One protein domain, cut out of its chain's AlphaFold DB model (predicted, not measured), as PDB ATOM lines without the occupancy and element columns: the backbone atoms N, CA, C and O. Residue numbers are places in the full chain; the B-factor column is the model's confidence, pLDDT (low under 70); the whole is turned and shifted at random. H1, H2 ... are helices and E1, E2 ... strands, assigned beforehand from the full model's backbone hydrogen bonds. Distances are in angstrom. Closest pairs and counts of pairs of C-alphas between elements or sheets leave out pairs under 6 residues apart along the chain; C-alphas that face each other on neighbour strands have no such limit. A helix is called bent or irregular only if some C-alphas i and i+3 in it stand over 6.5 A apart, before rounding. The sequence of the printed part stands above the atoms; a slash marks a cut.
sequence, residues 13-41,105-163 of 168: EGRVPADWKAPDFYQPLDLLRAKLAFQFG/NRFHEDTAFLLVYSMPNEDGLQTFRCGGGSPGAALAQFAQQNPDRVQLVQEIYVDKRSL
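AT A GLANCE: This is residues 13 to 41 and 105 to 163 of the 168 residues of an uncharacterized protein of Pseudomonas putida (UniProt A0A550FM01). A strongly twisted wall of five strands has H1, H2 and H3 packed over one face, while the short H4 only grazes it. H2 and H3 with the sheet make two layers, helices on one face of a sheet. The printed part has 88 residues, mixed in class, with four named helices and five named strands in the order E1 E2 H1 E3 E4 H2 H3 E5 H4. The sheet, E1 E4 E3 E5 E2, is antiparallel; the whole is compact, radius of gyration of the C-alphas 12.2 A, spanning 36 by 28 by 20 A.

HOW THE PARTS SIT: Edge strand E1, residues 13 to 16, neighbours E4, residues 125 to 130, with N 14 and O 127 within hydrogen-bond range at 2.9 A. Edge strand E2, residues 26 to 28, neighbours E5, residues 153 to 159, with N 27 and O 158 at 2.9 A. E3, residues 113 to 118, forms a hairpin with E4, N 115 to O 128 being 2.8 A, and neighbours E5, N 114 to O 157 being 2.9 A. H1, residues 31 to 40, touches H2, residues 135 to 145, on the same face; their closest C-alphas, Phe 38 and Gly 136, are 4.2 A apart, and the tilt of 72 degrees is only just about perpendicular. H2 touches H3, residues 147 to 152, at a steep tilt of 47 degrees, opposite ways, with closest C-alphas Ala 143 and Val 150 5.4 A apart. E4, H2, H3 and E5 form a split strand-helix-strand unit, two strands running the same way with E3 between them, its crossover right-handed. H4, residues 160 to 163, grazes the sheet with residues 160 to 162. O i to N i+4 pairs are within range throughout H1, 6 of 7 in H2 and 0 of 2 in H3, where 1 of 3 O i to N i+3 pairs is; H4 is too short for an O i to N i+4 pair.

IN THESE COORDINATES: E1 begins at C-alpha 13 (88.985, 12.700, 72.103), and H4 ends at C-alpha 163 (100.840, 0.082, 59.780). E3 and E5 each measure 16.9 A, E4 16.5 A, H2 15.9 A and H1 14.1 A. H3 is irregular, with C-alphas 148 and 151 7.2 A apart.

THE WHOLE: The C-alphas of His 108 and Asn 121, the two farthest apart, are 36.2 A apart. Residues 42 to 104 are cut out, and C-alphas 41 and 105 are 11.3 A apart across the cut. Of the links that are printed whole, none is long. No printed residue is under 70 in pLDDT, and the mean of the printed part is 90.9.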
ATOM      1  N   GLU A  13      88.856  11.250  72.244       81.44
ATOM      2  CA  GLU A  13      88.985  12.700  72.103       81.44
ATOM      3  C   GLU A  13      90.058  13.244  73.051       81.44
ATOM      4  O   GLU A  13      90.212  12.775  74.180       81.44
ATOM      5  N   GLY A  14      90.798  14.251  72.597       85.88
ATOM      6  CA  GLY A  14      91.793  14.946  73.403       85.88
ATOM      7  C   GLY A  14      91.989  16.383  72.943       85.88
ATOM      8  O   GLY A  14      91.874  16.676  71.756       85.88
ATOM      9  N   ARG A  15      92.329  17.272  73.878       88.06
ATOM     10  CA  ARG A  15      92.606  18.686  73.599       88.06
ATOM     11  C   ARG A  15      94.108  18.939  73.571       88.06
ATOM     12  O   ARG A  15      94.821  18.511  74.480       88.06
ATOM     13  N   VAL A  16      94.573  19.672  72.566       88.19
ATOM     14  CA  VAL A  16      95.976  20.075  72.416       88.19
ATOM     15  C   VAL A  16      96.092  21.594  72.188       88.19
ATOM     16  O   VAL A  16      95.119  22.233  71.772       88.19
ATOM     17  N   PRO A  17      97.249  22.209  72.501       88.06
ATOM     18  CA  PRO A  17      97.494  23.627  72.230       88.06
ATOM     19  C   PRO A  17      97.314  23.999  70.751       88.06
ATOM     20  O   PRO A  17      97.438  23.150  69.871       88.06
ATOM     21  N   ALA A  18      97.051  25.277  70.464       86.81
ATOM     22  CA  ALA A  18      96.836  25.759  69.095       86.81
ATOM     23  C   ALA A  18      98.084  25.657  68.193       86.81
ATOM     24  O   ALA A  18      97.962  25.580  66.976       86.81
ATOM     25  N   ASP A  19      99.279  25.642  68.786       88.50
ATOM     26  CA  ASP A  19     100.572  25.477  68.118       88.50
ATOM     27  C   ASP A  19     101.070  24.021  68.123       88.50
ATOM     28  O   ASP A  19     102.232  23.753  67.796       88.50
ATOM     29  N   TRP A  20     100.205  23.075  68.508       92.06
ATOM     30  CA  TRP A  20     100.546  21.661  68.538       92.06
ATOM     31  C   TRP A  20     100.996  21.170  67.163       92.06
ATOM     32  O   TRP A  20     100.426  21.507  66.127       92.06
ATOM     33  N   LYS A  21     102.020  20.317  67.175       91.44
ATOM     34  CA  LYS A  21     102.520  19.631  65.989       91.44
ATOM     35  C   LYS A  21     102.406  18.138  66.189       91.44
ATOM     36  O   LYS A  21     102.772  17.622  67.249       91.44
ATOM     37  N   ALA A  22     101.956  17.456  65.143       92.06
ATOM     38  CA  ALA A  22     101.909  16.010  65.128       92.06
ATOM     39  C   ALA A  22     103.315  15.427  65.356       92.06
ATOM     40  O   ALA A  22     104.255  15.814  64.659       92.06
ATOM     41  N   PRO A  23     103.482  14.508  66.324       93.44
ATOM     42  CA  PRO A  23     104.714  13.743  66.468       93.44
ATOM     43  C   PRO A  23     105.111  13.026  65.173       93.44
ATOM     44  O   PRO A  23     104.243  12.582  64.427       93.44
ATOM     45  N   ASP A  24     106.408  12.787  64.970       93.88
ATOM     46  CA  ASP A  24     106.950  12.215  63.725       93.88
ATOM     47  C   ASP A  24     106.377  10.845  63.340       93.88
ATOM     48  O   ASP A  24     106.498  10.422  62.190       93.88
ATOM     49  N   PHE A  25     105.789  10.104  64.281       93.31
ATOM     50  CA  PHE A  25     105.138   8.825  63.996       93.31
ATOM     51  C   PHE A  25     103.747   8.976  63.359       93.31
ATOM     52  O   PHE A  25     103.231   7.994  62.830       93.31
ATOM     53  N   TYR A  26     103.173  10.177  63.337       95.50
ATOM     54  CA  TYR A  26     101.996  10.499  62.543       95.50
ATOM     55  C   TYR A  26     102.412  10.987  61.160       95.50
ATOM     56  O   TYR A  26     103.173  11.938  61.012       95.50
ATOM     57  N   GLN A  27     101.902  10.324  60.129       95.75
ATOM     58  CA  GLN A  27     102.104  10.741  58.751       95.75
ATOM     59  C   GLN A  27     100.871  11.511  58.268       95.75
ATOM     60  O   GLN A  27      99.775  10.949  58.321       95.75
ATOM     61  N   PRO A  28     101.022  12.759  57.784       96.69
ATOM     62  CA  PRO A  28      99.903  13.516  57.241       96.69
ATOM     63  C   PRO A  28      99.360  12.835  55.985       96.69
ATOM     64  O   PRO A  28     100.112  12.320  55.152       96.69
ATOM     65  N   LEU A  29      98.038  12.845  55.859       95.44
ATOM     66  CA  LEU A  29      97.309  12.363  54.698       95.44
ATOM     67  C   LEU A  29      96.623  13.533  53.986       95.44
ATOM     68  O   LEU A  29      96.373  14.585  54.568       95.44
ATOM     69  N   ASP A  30      96.302  13.336  52.709       95.25
ATOM     70  CA  ASP A  30      95.569  14.325  51.921       95.25
ATOM     71  C   ASP A  30      94.112  14.405  52.407       95.25
ATOM     72  O   ASP A  30      93.296  13.510  52.154       95.25
ATOM     73  N   LEU A  31      93.792  15.480  53.132       95.62
ATOM     74  CA  LEU A  31      92.460  15.692  53.691       95.62
ATOM     75  C   LEU A  31      91.390  15.828  52.607       95.62
ATOM     76  O   LEU A  31      90.273  15.352  52.802       95.62
ATOM     77  N   LEU A  32      91.703  16.467  51.477       94.25
ATOM     78  CA  LEU A  32      90.734  16.632  50.398       94.25
ATOM     79  C   LEU A  32      90.344  15.260  49.843       94.25
ATOM     80  O   LEU A  32      89.156  14.967  49.721       94.25
ATOM     81  N   ARG A  33      91.323  14.381  49.593       94.19
ATOM     82  CA  ARG A  33      91.043  13.003  49.158       94.19
ATOM     83  C   ARG A  33      90.269  12.215  50.204       94.19
ATOM     84  O   ARG A  33      89.328  11.517  49.840       94.19
ATOM     85  N   ALA A  34      90.608  12.354  51.484       94.38
ATOM     86  CA  ALA A  34      89.861  11.710  52.561       94.38
ATOM     87  C   ALA A  34      88.391  12.173  52.592       94.38
ATOM     88  O   ALA A  34      87.493  11.336  52.672       94.38
ATOM     89  N   LYS A  35      88.131  13.483  52.457       94.69
ATOM     90  CA  LYS A  35      86.771  14.050  52.397       94.69
ATOM     91  C   LYS A  35      86.000  13.572  51.165       94.69
ATOM     92  O   LYS A  35      84.832  13.223  51.288       94.69
ATOM     93  N   LEU A  36      86.649  13.491  50.004       93.94
ATOM     94  CA  LEU A  36      86.046  12.949  48.783       93.94
ATOM     95  C   LEU A  36      85.740  11.448  48.917       93.94
ATOM     96  O   LEU A  36      84.663  11.014  48.519       93.94
ATOM     97  N   ALA A  37      86.639  10.662  49.519       92.62
ATOM     98  CA  ALA A  37      86.400   9.249  49.820       92.62
ATOM     99  C   ALA A  37      85.252   9.063  50.825       92.62
ATOM    100  O   ALA A  37      84.454   8.147  50.684       92.62
ATOM    101  N   PHE A  38      85.124   9.953  51.811       93.56
ATOM    102  CA  PHE A  38      83.979   9.978  52.724       93.56
ATOM    103  C   PHE A  38      82.666  10.330  51.999       93.56
ATOM    104  O   PHE A  38      81.654   9.671  52.211       93.56
ATOM    105  N   GLN A  39      82.683  11.335  51.120       92.69
ATOM    106  CA  GLN A  39      81.496  11.809  50.404       92.69
ATOM    107  C   GLN A  39      80.993  10.812  49.352       92.69
ATOM    108  O   GLN A  39      79.788  10.603  49.223       92.69
ATOM    109  N   PHE A  40      81.905  10.234  48.571       90.75
ATOM    110  CA  PHE A  40      81.572   9.344  47.460       90.75
ATOM    111  C   PHE A  40      81.643   7.858  47.829       90.75
ATOM    112  O   PHE A  40      81.181   7.016  47.057       90.75
ATOM    113  N   GLY A  41      82.217   7.509  48.982       87.06
ATOM    114  CA  GLY A  41      82.519   6.122  49.327       87.06
ATOM    115  C   GLY A  41      83.406   5.461  48.268       87.06
ATOM    116  O   GLY A  41      84.267   6.097  47.651       87.06
ATOM    117  N   ASN A 105      89.647  -0.263  51.847       84.69
ATOM    118  CA  ASN A 105      90.543  -1.203  52.522       84.69
ATOM    119  C   ASN A 105      92.027  -0.900  52.248       84.69
ATOM    120  O   ASN A 105      92.856  -1.808  52.176       84.69
ATOM    121  N   ARG A 106      92.365   0.378  52.040       85.75
ATOM    122  CA  ARG A 106      93.743   0.820  51.773       85.75
ATOM    123  C   ARG A 106      94.727   0.385  52.865       85.75
ATOM    124  O   ARG A 106      95.897   0.148  52.572       85.75
ATOM    125  N   PHE A 107      94.265   0.322  54.106       89.38
ATOM    126  CA  PHE A 107      95.014  -0.102  55.276       89.38
ATOM    127  C   PHE A 107      94.270  -1.228  56.007       89.38
ATOM    128  O   PHE A 107      93.087  -1.472  55.761       89.38
ATOM    129  N   HIS A 108      94.954  -1.905  56.932       86.25
ATOM    130  CA  HIS A 108      94.312  -2.868  57.830       86.25
ATOM    131  C   HIS A 108      93.230  -2.179  58.674       86.25
ATOM    132  O   HIS A 108      93.399  -1.015  59.039       86.25
ATOM    133  N   GLU A 109      92.143  -2.880  59.007       81.00
ATOM    134  CA  GLU A 109      91.001  -2.306  59.746       81.00
ATOM    135  C   GLU A 109      91.418  -1.650  61.075       81.00
ATOM    136  O   GLU A 109      90.933  -0.563  61.401       81.00
ATOM    137  N   ASP A 110      92.406  -2.243  61.758       82.06
ATOM    138  CA  ASP A 110      92.980  -1.772  63.028       82.06
ATOM    139  C   ASP A 110      93.940  -0.576  62.887       82.06
ATOM    140  O   ASP A 110      94.485  -0.075  63.873       82.06
ATOM    141  N   THR A 111      94.164  -0.087  61.663       89.62
ATOM    142  CA  THR A 111      95.018   1.082  61.423       89.62
ATOM    143  C   THR A 111      94.429   2.298  62.120       89.62
ATOM    144  O   THR A 111      93.277   2.668  61.891       89.62
ATOM    145  N   ALA A 112      95.241   2.948  62.949       91.94
ATOM    146  CA  ALA A 112      94.833   4.110  63.711       91.94
ATOM    147  C   ALA A 112      95.050   5.400  62.913       91.94
ATOM    148  O   ALA A 112      96.142   5.680  62.412       91.94
ATOM    149  N   PHE A 113      94.016   6.229  62.892       94.94
ATOM    150  CA  PHE A 113      94.011   7.568  62.331       94.94
ATOM    151  C   PHE A 113      93.871   8.604  63.440       94.94
ATOM    152  O   PHE A 113      93.291   8.336  64.493       94.94
ATOM    153  N   LEU A 114      94.405   9.795  63.195       95.81
ATOM    154  CA  LEU A 114      94.215  10.968  64.036       95.81
ATOM    155  C   LEU A 114      93.603  12.077  63.187       95.81
ATOM    156  O   LEU A 114      94.189  12.484  62.187       95.81
ATOM    157  N   LEU A 115      92.441  12.565  63.596       96.44
ATOM    158  CA  LEU A 115      91.797  13.745  63.040       96.44
ATOM    159  C   LEU A 115      92.082  14.936  63.943       96.44
ATOM    160  O   LEU A 115      91.980  14.818  65.164       96.44
ATOM    161  N   VAL A 116      92.392  16.077  63.343       95.75
ATOM    162  CA  VAL A 116      92.584  17.342  64.054       95.75
ATOM    163  C   VAL A 116      91.550  18.340  63.556       95.75
ATOM    164  O   VAL A 116      91.372  18.520  62.349       95.75
ATOM    165  N   TYR A 117      90.841  18.971  64.485       94.38
ATOM    166  CA  TYR A 117      89.787  19.941  64.212       94.38
ATOM    167  C   TYR A 117      89.821  21.059  65.254       94.38
ATOM    168  O   TYR A 117      90.349  20.880  66.346       94.38
ATOM    169  N   SER A 118      89.247  22.217  64.941       90.31
ATOM    170  CA  SER A 118      89.055  23.291  65.922       90.31
ATOM    171  C   SER A 118      87.574  23.584  66.083       90.31
ATOM    172  O   SER A 118      86.822  23.574  65.106       90.31
ATOM    173  N   MET A 119      87.156  23.899  67.302       87.56
ATOM    174  CA  MET A 119      85.790  24.332  67.567       87.56
ATOM    175  C   MET A 119      85.695  25.860  67.489       87.56
ATOM    176  O   MET A 119      86.603  26.555  67.951       87.56
ATOM    177  N   PRO A 120      84.603  26.415  66.932       82.00
ATOM    178  CA  PRO A 120      84.337  27.840  67.045       82.00
ATOM    179  C   PRO A 120      84.310  28.250  68.522       82.00
ATOM    180  O   PRO A 120      83.608  27.629  69.319       82.00
ATOM    181  N   ASN A 121      85.034  29.317  68.865       82.44
ATOM    182  CA  ASN A 121      85.149  29.873  70.222       82.44
ATOM    183  C   ASN A 121      85.997  29.061  71.222       82.44
ATOM    184  O   ASN A 121      85.917  29.322  72.422       82.44
ATOM    185  N   GLU A 122      86.820  28.114  70.766       81.00
ATOM    186  CA  GLU A 122      87.811  27.453  71.620       81.00
ATOM    187  C   GLU A 122      89.242  27.836  71.231       81.00
ATOM    188  O   GLU A 122      89.659  27.654  70.089       81.00
ATOM    189  N   ASP A 123      90.024  28.292  72.213       75.12
ATOM    190  CA  ASP A 123      91.457  28.566  72.055       75.12
ATOM    191  C   ASP A 123      92.265  27.258  72.126       75.12
ATOM    192  O   ASP A 123      92.987  26.987  73.091       75.12
ATOM    193  N   GLY A 124      92.074  26.368  71.153       83.31
ATOM    194  CA  GLY A 124      92.820  25.115  71.064       83.31
ATOM    195  C   GLY A 124      92.385  24.210  69.920       83.31
ATOM    196  O   GLY A 124      91.325  24.387  69.320       83.31
ATOM    197  N   LEU A 125      93.223  23.213  69.642       91.44
ATOM    198  CA  LEU A 125      92.900  22.145  68.709       91.44
ATOM    199  C   LEU A 125      92.326  20.958  69.479       91.44
ATOM    200  O   LEU A 125      92.728  20.641  70.602       91.44
ATOM    201  N   GLN A 126      91.382  20.291  68.844       92.75
ATOM    202  CA  GLN A 126      90.816  19.037  69.287       92.75
ATOM    203  C   GLN A 126      91.360  17.927  68.399       92.75
ATOM    204  O   GLN A 126      91.568  18.091  67.195       92.75
ATOM    205  N   THR A 127      91.603  16.786  69.018       93.88
ATOM    206  CA  THR A 127      92.111  15.592  68.364       93.88
ATOM    207  C   THR A 127      91.135  14.456  68.585       93.88
ATOM    208  O   THR A 127      90.614  14.283  69.686       93.88
ATOM    209  N   PHE A 128      90.890  13.678  67.540       93.88
ATOM    210  CA  PHE A 128      90.075  12.477  67.599       93.88
ATOM    211  C   PHE A 128      90.847  11.327  66.976       93.88
ATOM    212  O   PHE A 128      91.195  11.367  65.796       93.88
ATOM    213  N   ARG A 129      91.141  10.303  67.772       92.94
ATOM    214  CA  ARG A 129      91.788   9.082  67.289       92.94
ATOM    215  C   ARG A 129      90.728   8.034  66.976       92.94
ATOM    216  O   ARG A 129      89.841   7.844  67.794       92.94
ATOM    217  N   CYS A 130      90.822   7.345  65.842       90.19
ATOM    218  CA  CYS A 130      89.888   6.280  65.453       90.19
ATOM    219  C   CYS A 130      90.529   5.234  64.536       90.19
ATOM    220  O   CYS A 130      91.683   5.384  64.138       90.19
ATOM    221  N   GLY A 131      89.792   4.161  64.244       87.69
ATOM    222  CA  GLY A 131      90.164   3.152  63.250       87.69
ATOM    223  C   GLY A 131      89.449   3.380  61.923       87.69
ATOM    224  O   GLY A 131      88.865   4.441  61.698       87.69
ATOM    225  N   GLY A 132      89.466   2.368  61.054       77.56
ATOM    226  CA  GLY A 132      88.555   2.333  59.905       77.56
ATOM    227  C   GLY A 132      89.141   1.809  58.600       77.56
ATOM    228  O   GLY A 132      88.452   1.853  57.590       77.56
ATOM    229  N   GLY A 133      90.394   1.349  58.558       86.31
ATOM    230  CA  GLY A 133      90.999   0.777  57.341       86.31
ATOM    231  C   GLY A 133      91.222   1.750  56.171       86.31
ATOM    232  O   GLY A 133      92.007   1.472  55.269       86.31
ATOM    233  N   SER A 134      90.618   2.938  56.185       91.94
ATOM    234  CA  SER A 134      90.878   4.004  55.220       91.94
ATOM    235  C   SER A 134      90.619   5.396  55.805       91.94
ATOM    236  O   SER A 134      89.864   5.543  56.769       91.94
ATOM    237  N   PRO A 135      91.187   6.450  55.191       93.00
ATOM    238  CA  PRO A 135      90.966   7.826  55.636       93.00
ATOM    239  C   PRO A 135      89.495   8.269  55.538       93.00
ATOM    240  O   PRO A 135      89.014   9.013  56.389       93.00
ATOM    241  N   GLY A 136      88.765   7.796  54.519       94.00
ATOM    242  CA  GLY A 136      87.335   8.083  54.360       94.00
ATOM    243  C   GLY A 136      86.483   7.422  55.447       94.00
ATOM    244  O   GLY A 136      85.583   8.054  55.998       94.00
ATOM    245  N   ALA A 137      86.808   6.184  55.823       92.00
ATOM    246  CA  ALA A 137      86.135   5.480  56.910       92.00
ATOM    247  C   ALA A 137      86.443   6.085  58.290       92.00
ATOM    248  O   ALA A 137      85.538   6.203  59.114       92.00
ATOM    249  N   ALA A 138      87.672   6.557  58.522       93.44
ATOM    250  CA  ALA A 138      88.022   7.303  59.732       93.44
ATOM    251  C   ALA A 138      87.160   8.571  59.895       93.44
ATOM    252  O   ALA A 138      86.644   8.843  60.984       93.44
ATOM    253  N   LEU A 139      86.941   9.317  58.803       94.62
ATOM    254  CA  LEU A 139      86.021  10.461  58.781       94.62
ATOM    255  C   LEU A 139      84.562  10.041  58.995       94.62
ATOM    256  O   LEU A 139      83.841  10.737  59.706       94.62
ATOM    257  N   ALA A 140      84.131   8.905  58.440       92.75
ATOM    258  CA  ALA A 140      82.788   8.377  58.675       92.75
ATOM    259  C   ALA A 140      82.562   8.024  60.154       92.75
ATOM    260  O   ALA A 140      81.541   8.404  60.724       92.75
ATOM    261  N   GLN A 141      83.530   7.365  60.798       91.81
ATOM    262  CA  GLN A 141      83.473   7.046  62.226       91.81
ATOM    263  C   GLN A 141      83.435   8.315  63.087       91.81
ATOM    264  O   GLN A 141      82.672   8.387  64.050       91.81
ATOM    265  N   PHE A 142      84.211   9.337  62.726       93.31
ATOM    266  CA  PHE A 142      84.135  10.633  63.393       93.31
ATOM    267  C   PHE A 142      82.771  11.294  63.209       93.31
ATOM    268  O   PHE A 142      82.172  11.712  64.193       93.31
ATOM    269  N   ALA A 143      82.237  11.334  61.987       93.81
ATOM    270  CA  ALA A 143      80.934  11.927  61.695       93.81
ATOM    271  C   ALA A 143      79.776  11.221  62.423       93.81
ATOM    272  O   ALA A 143      78.804  11.872  62.789       93.81
ATOM    273  N   GLN A 144      79.877   9.915  62.685       92.12
ATOM    274  CA  GLN A 144      78.884   9.193  63.491       92.12
ATOM    275  C   GLN A 144      78.821   9.697  64.940       92.12
ATOM    276  O   GLN A 144      77.740   9.744  65.522       92.12
ATOM    277  N   GLN A 145      79.962  10.074  65.524       89.19
ATOM    278  CA  GLN A 145      80.046  10.567  66.907       89.19
ATOM    279  C   GLN A 145      79.919  12.095  66.990       89.19
ATOM    280  O   GLN A 145      79.470  12.636  67.996       89.19
ATOM    281  N   ASN A 146      80.298  12.789  65.918       89.62
ATOM    282  CA  ASN A 146      80.447  14.235  65.837       89.62
ATOM    283  C   ASN A 146      79.904  14.780  64.490       89.62
ATOM    284  O   ASN A 146      80.665  15.380  63.718       89.62
ATOM    285  N   PRO A 147      78.606  14.594  64.175       88.81
ATOM    286  CA  PRO A 147      78.048  14.884  62.847       88.81
ATOM    287  C   PRO A 147      78.228  16.345  62.426       88.81
ATOM    288  O   PRO A 147      78.622  16.623  61.294       88.81
ATOM    289  N   ASP A 148      78.055  17.276  63.362       89.62
ATOM    290  CA  ASP A 148      78.159  18.715  63.096       89.62
ATOM    291  C   ASP A 148      79.612  19.214  62.993       89.62
ATOM    292  O   ASP A 148      79.856  20.372  62.653       89.62
ATOM    293  N   ARG A 149      80.600  18.357  63.293       91.19
ATOM    294  CA  ARG A 149      82.017  18.744  63.390       91.19
ATOM    295  C   ARG A 149      82.885  18.181  62.270       91.19
ATOM    296  O   ARG A 149      84.011  18.638  62.114       91.19
ATOM    297  N   VAL A 150      82.396  17.243  61.453       92.38
ATOM    298  CA  VAL A 150      83.188  16.637  60.356       92.38
ATOM    299  C   VAL A 150      83.746  17.680  59.379       92.38
ATOM    300  O   VAL A 150      84.871  17.558  58.896       92.38
ATOM    301  N   GLN A 151      82.996  18.759  59.143       92.00
ATOM    302  CA  GLN A 151      83.431  19.859  58.281       92.00
ATOM    303  C   GLN A 151      84.567  20.689  58.893       92.00
ATOM    304  O   GLN A 151      85.334  21.306  58.156       92.00
ATOM    305  N   LEU A 152      84.707  20.660  60.223       94.69
ATOM    306  CA  LEU A 152      85.732  21.373  60.984       94.69
ATOM    307  C   LEU A 152      87.070  20.629  61.030       94.69
ATOM    308  O   LEU A 152      88.031  21.176  61.563       94.69
ATOM    309  N   VAL A 153      87.152  19.404  60.494       96.25
ATOM    310  CA  VAL A 153      88.419  18.672  60.371       96.25
ATOM    311  C   VAL A 153      89.340  19.408  59.405       96.25
ATOM    312  O   VAL A 153      88.959  19.692  58.260       96.25
ATOM    313  N   GLN A 154      90.545  19.696  59.892       95.44
ATOM    314  CA  GLN A 154      91.589  20.478  59.224       95.44
ATOM    315  C   GLN A 154      92.775  19.616  58.822       95.44
ATOM    316  O   GLN A 154      93.406  19.887  57.805       95.44
ATOM    317  N   GLU A 155      93.043  18.550  59.573       96.81
ATOM    318  CA  GLU A 155      94.138  17.634  59.286       96.81
ATOM    319  C   GLU A 155      93.732  16.196  59.607       96.81
ATOM    320  O   GLU A 155      92.913  15.931  60.491       96.81
ATOM    321  N   ILE A 156      94.323  15.261  58.871       97.06
ATOM    322  CA  ILE A 156      94.178  13.827  59.088       97.06
ATOM    323  C   ILE A 156      95.552  13.180  58.981       97.06
ATOM    324  O   ILE A 156      96.329  13.468  58.069       97.06
ATOM    325  N   TYR A 157      95.836  12.279  59.909       96.62
ATOM    326  CA  TYR A 157      97.086  11.548  59.976       96.62
ATOM    327  C   TYR A 157      96.827  10.056  60.096       96.62
ATOM    328  O   TYR A 157      95.838   9.635  60.694       96.62
ATOM    329  N   VAL A 158      97.763   9.257  59.594       95.31
ATOM    330  CA  VAL A 158      97.868   7.833  59.922       95.31
ATOM    331  C   VAL A 158      98.983   7.623  60.945       95.31
ATOM    332  O   VAL A 158     100.063   8.206  60.826       95.31
ATOM    333  N   ASP A 159      98.735   6.809  61.970       94.31
ATOM    334  CA  ASP A 159      99.756   6.406  62.938       94.31
ATOM    335  C   ASP A 159     100.631   5.313  62.313       94.31
ATOM    336  O   ASP A 159     100.211   4.158  62.205       94.31
ATOM    337  N   LYS A 160     101.867   5.648  61.926       92.50
ATOM    338  CA  LYS A 160     102.793   4.710  61.266       92.50
ATOM    339  C   LYS A 160     103.066   3.449  62.082       92.50
ATOM    340  O   LYS A 160     103.420   2.425  61.511       92.50
ATOM    341  N   ARG A 161     102.896   3.502  63.407       89.69
ATOM    342  CA  ARG A 161     103.093   2.344  64.292       89.69
ATOM    343  C   ARG A 161     101.995   1.297  64.117       89.69
ATOM    344  O   ARG A 161     102.249   0.128  64.352       89.69
ATOM    345  N   SER A 162     100.809   1.715  63.674       88.38
ATOM    346  CA  SER A 162      99.678   0.823  63.383       88.38
ATOM    347  C   SER A 162      99.722   0.206  61.981       88.38
ATOM    348  O   SER A 162      98.908  -0.651  61.667       88.38
ATOM    349  N   LEU A 163     100.677   0.619  61.136       85.75
ATOM    350  CA  LEU A 163     100.840   0.082  59.780       85.75
ATOM    351  C   LEU A 163     101.605  -1.242  59.736       85.75
ATOM    352  O   LEU A 163     101.637  -1.888  58.691       85.75
TER     353      LEU A 163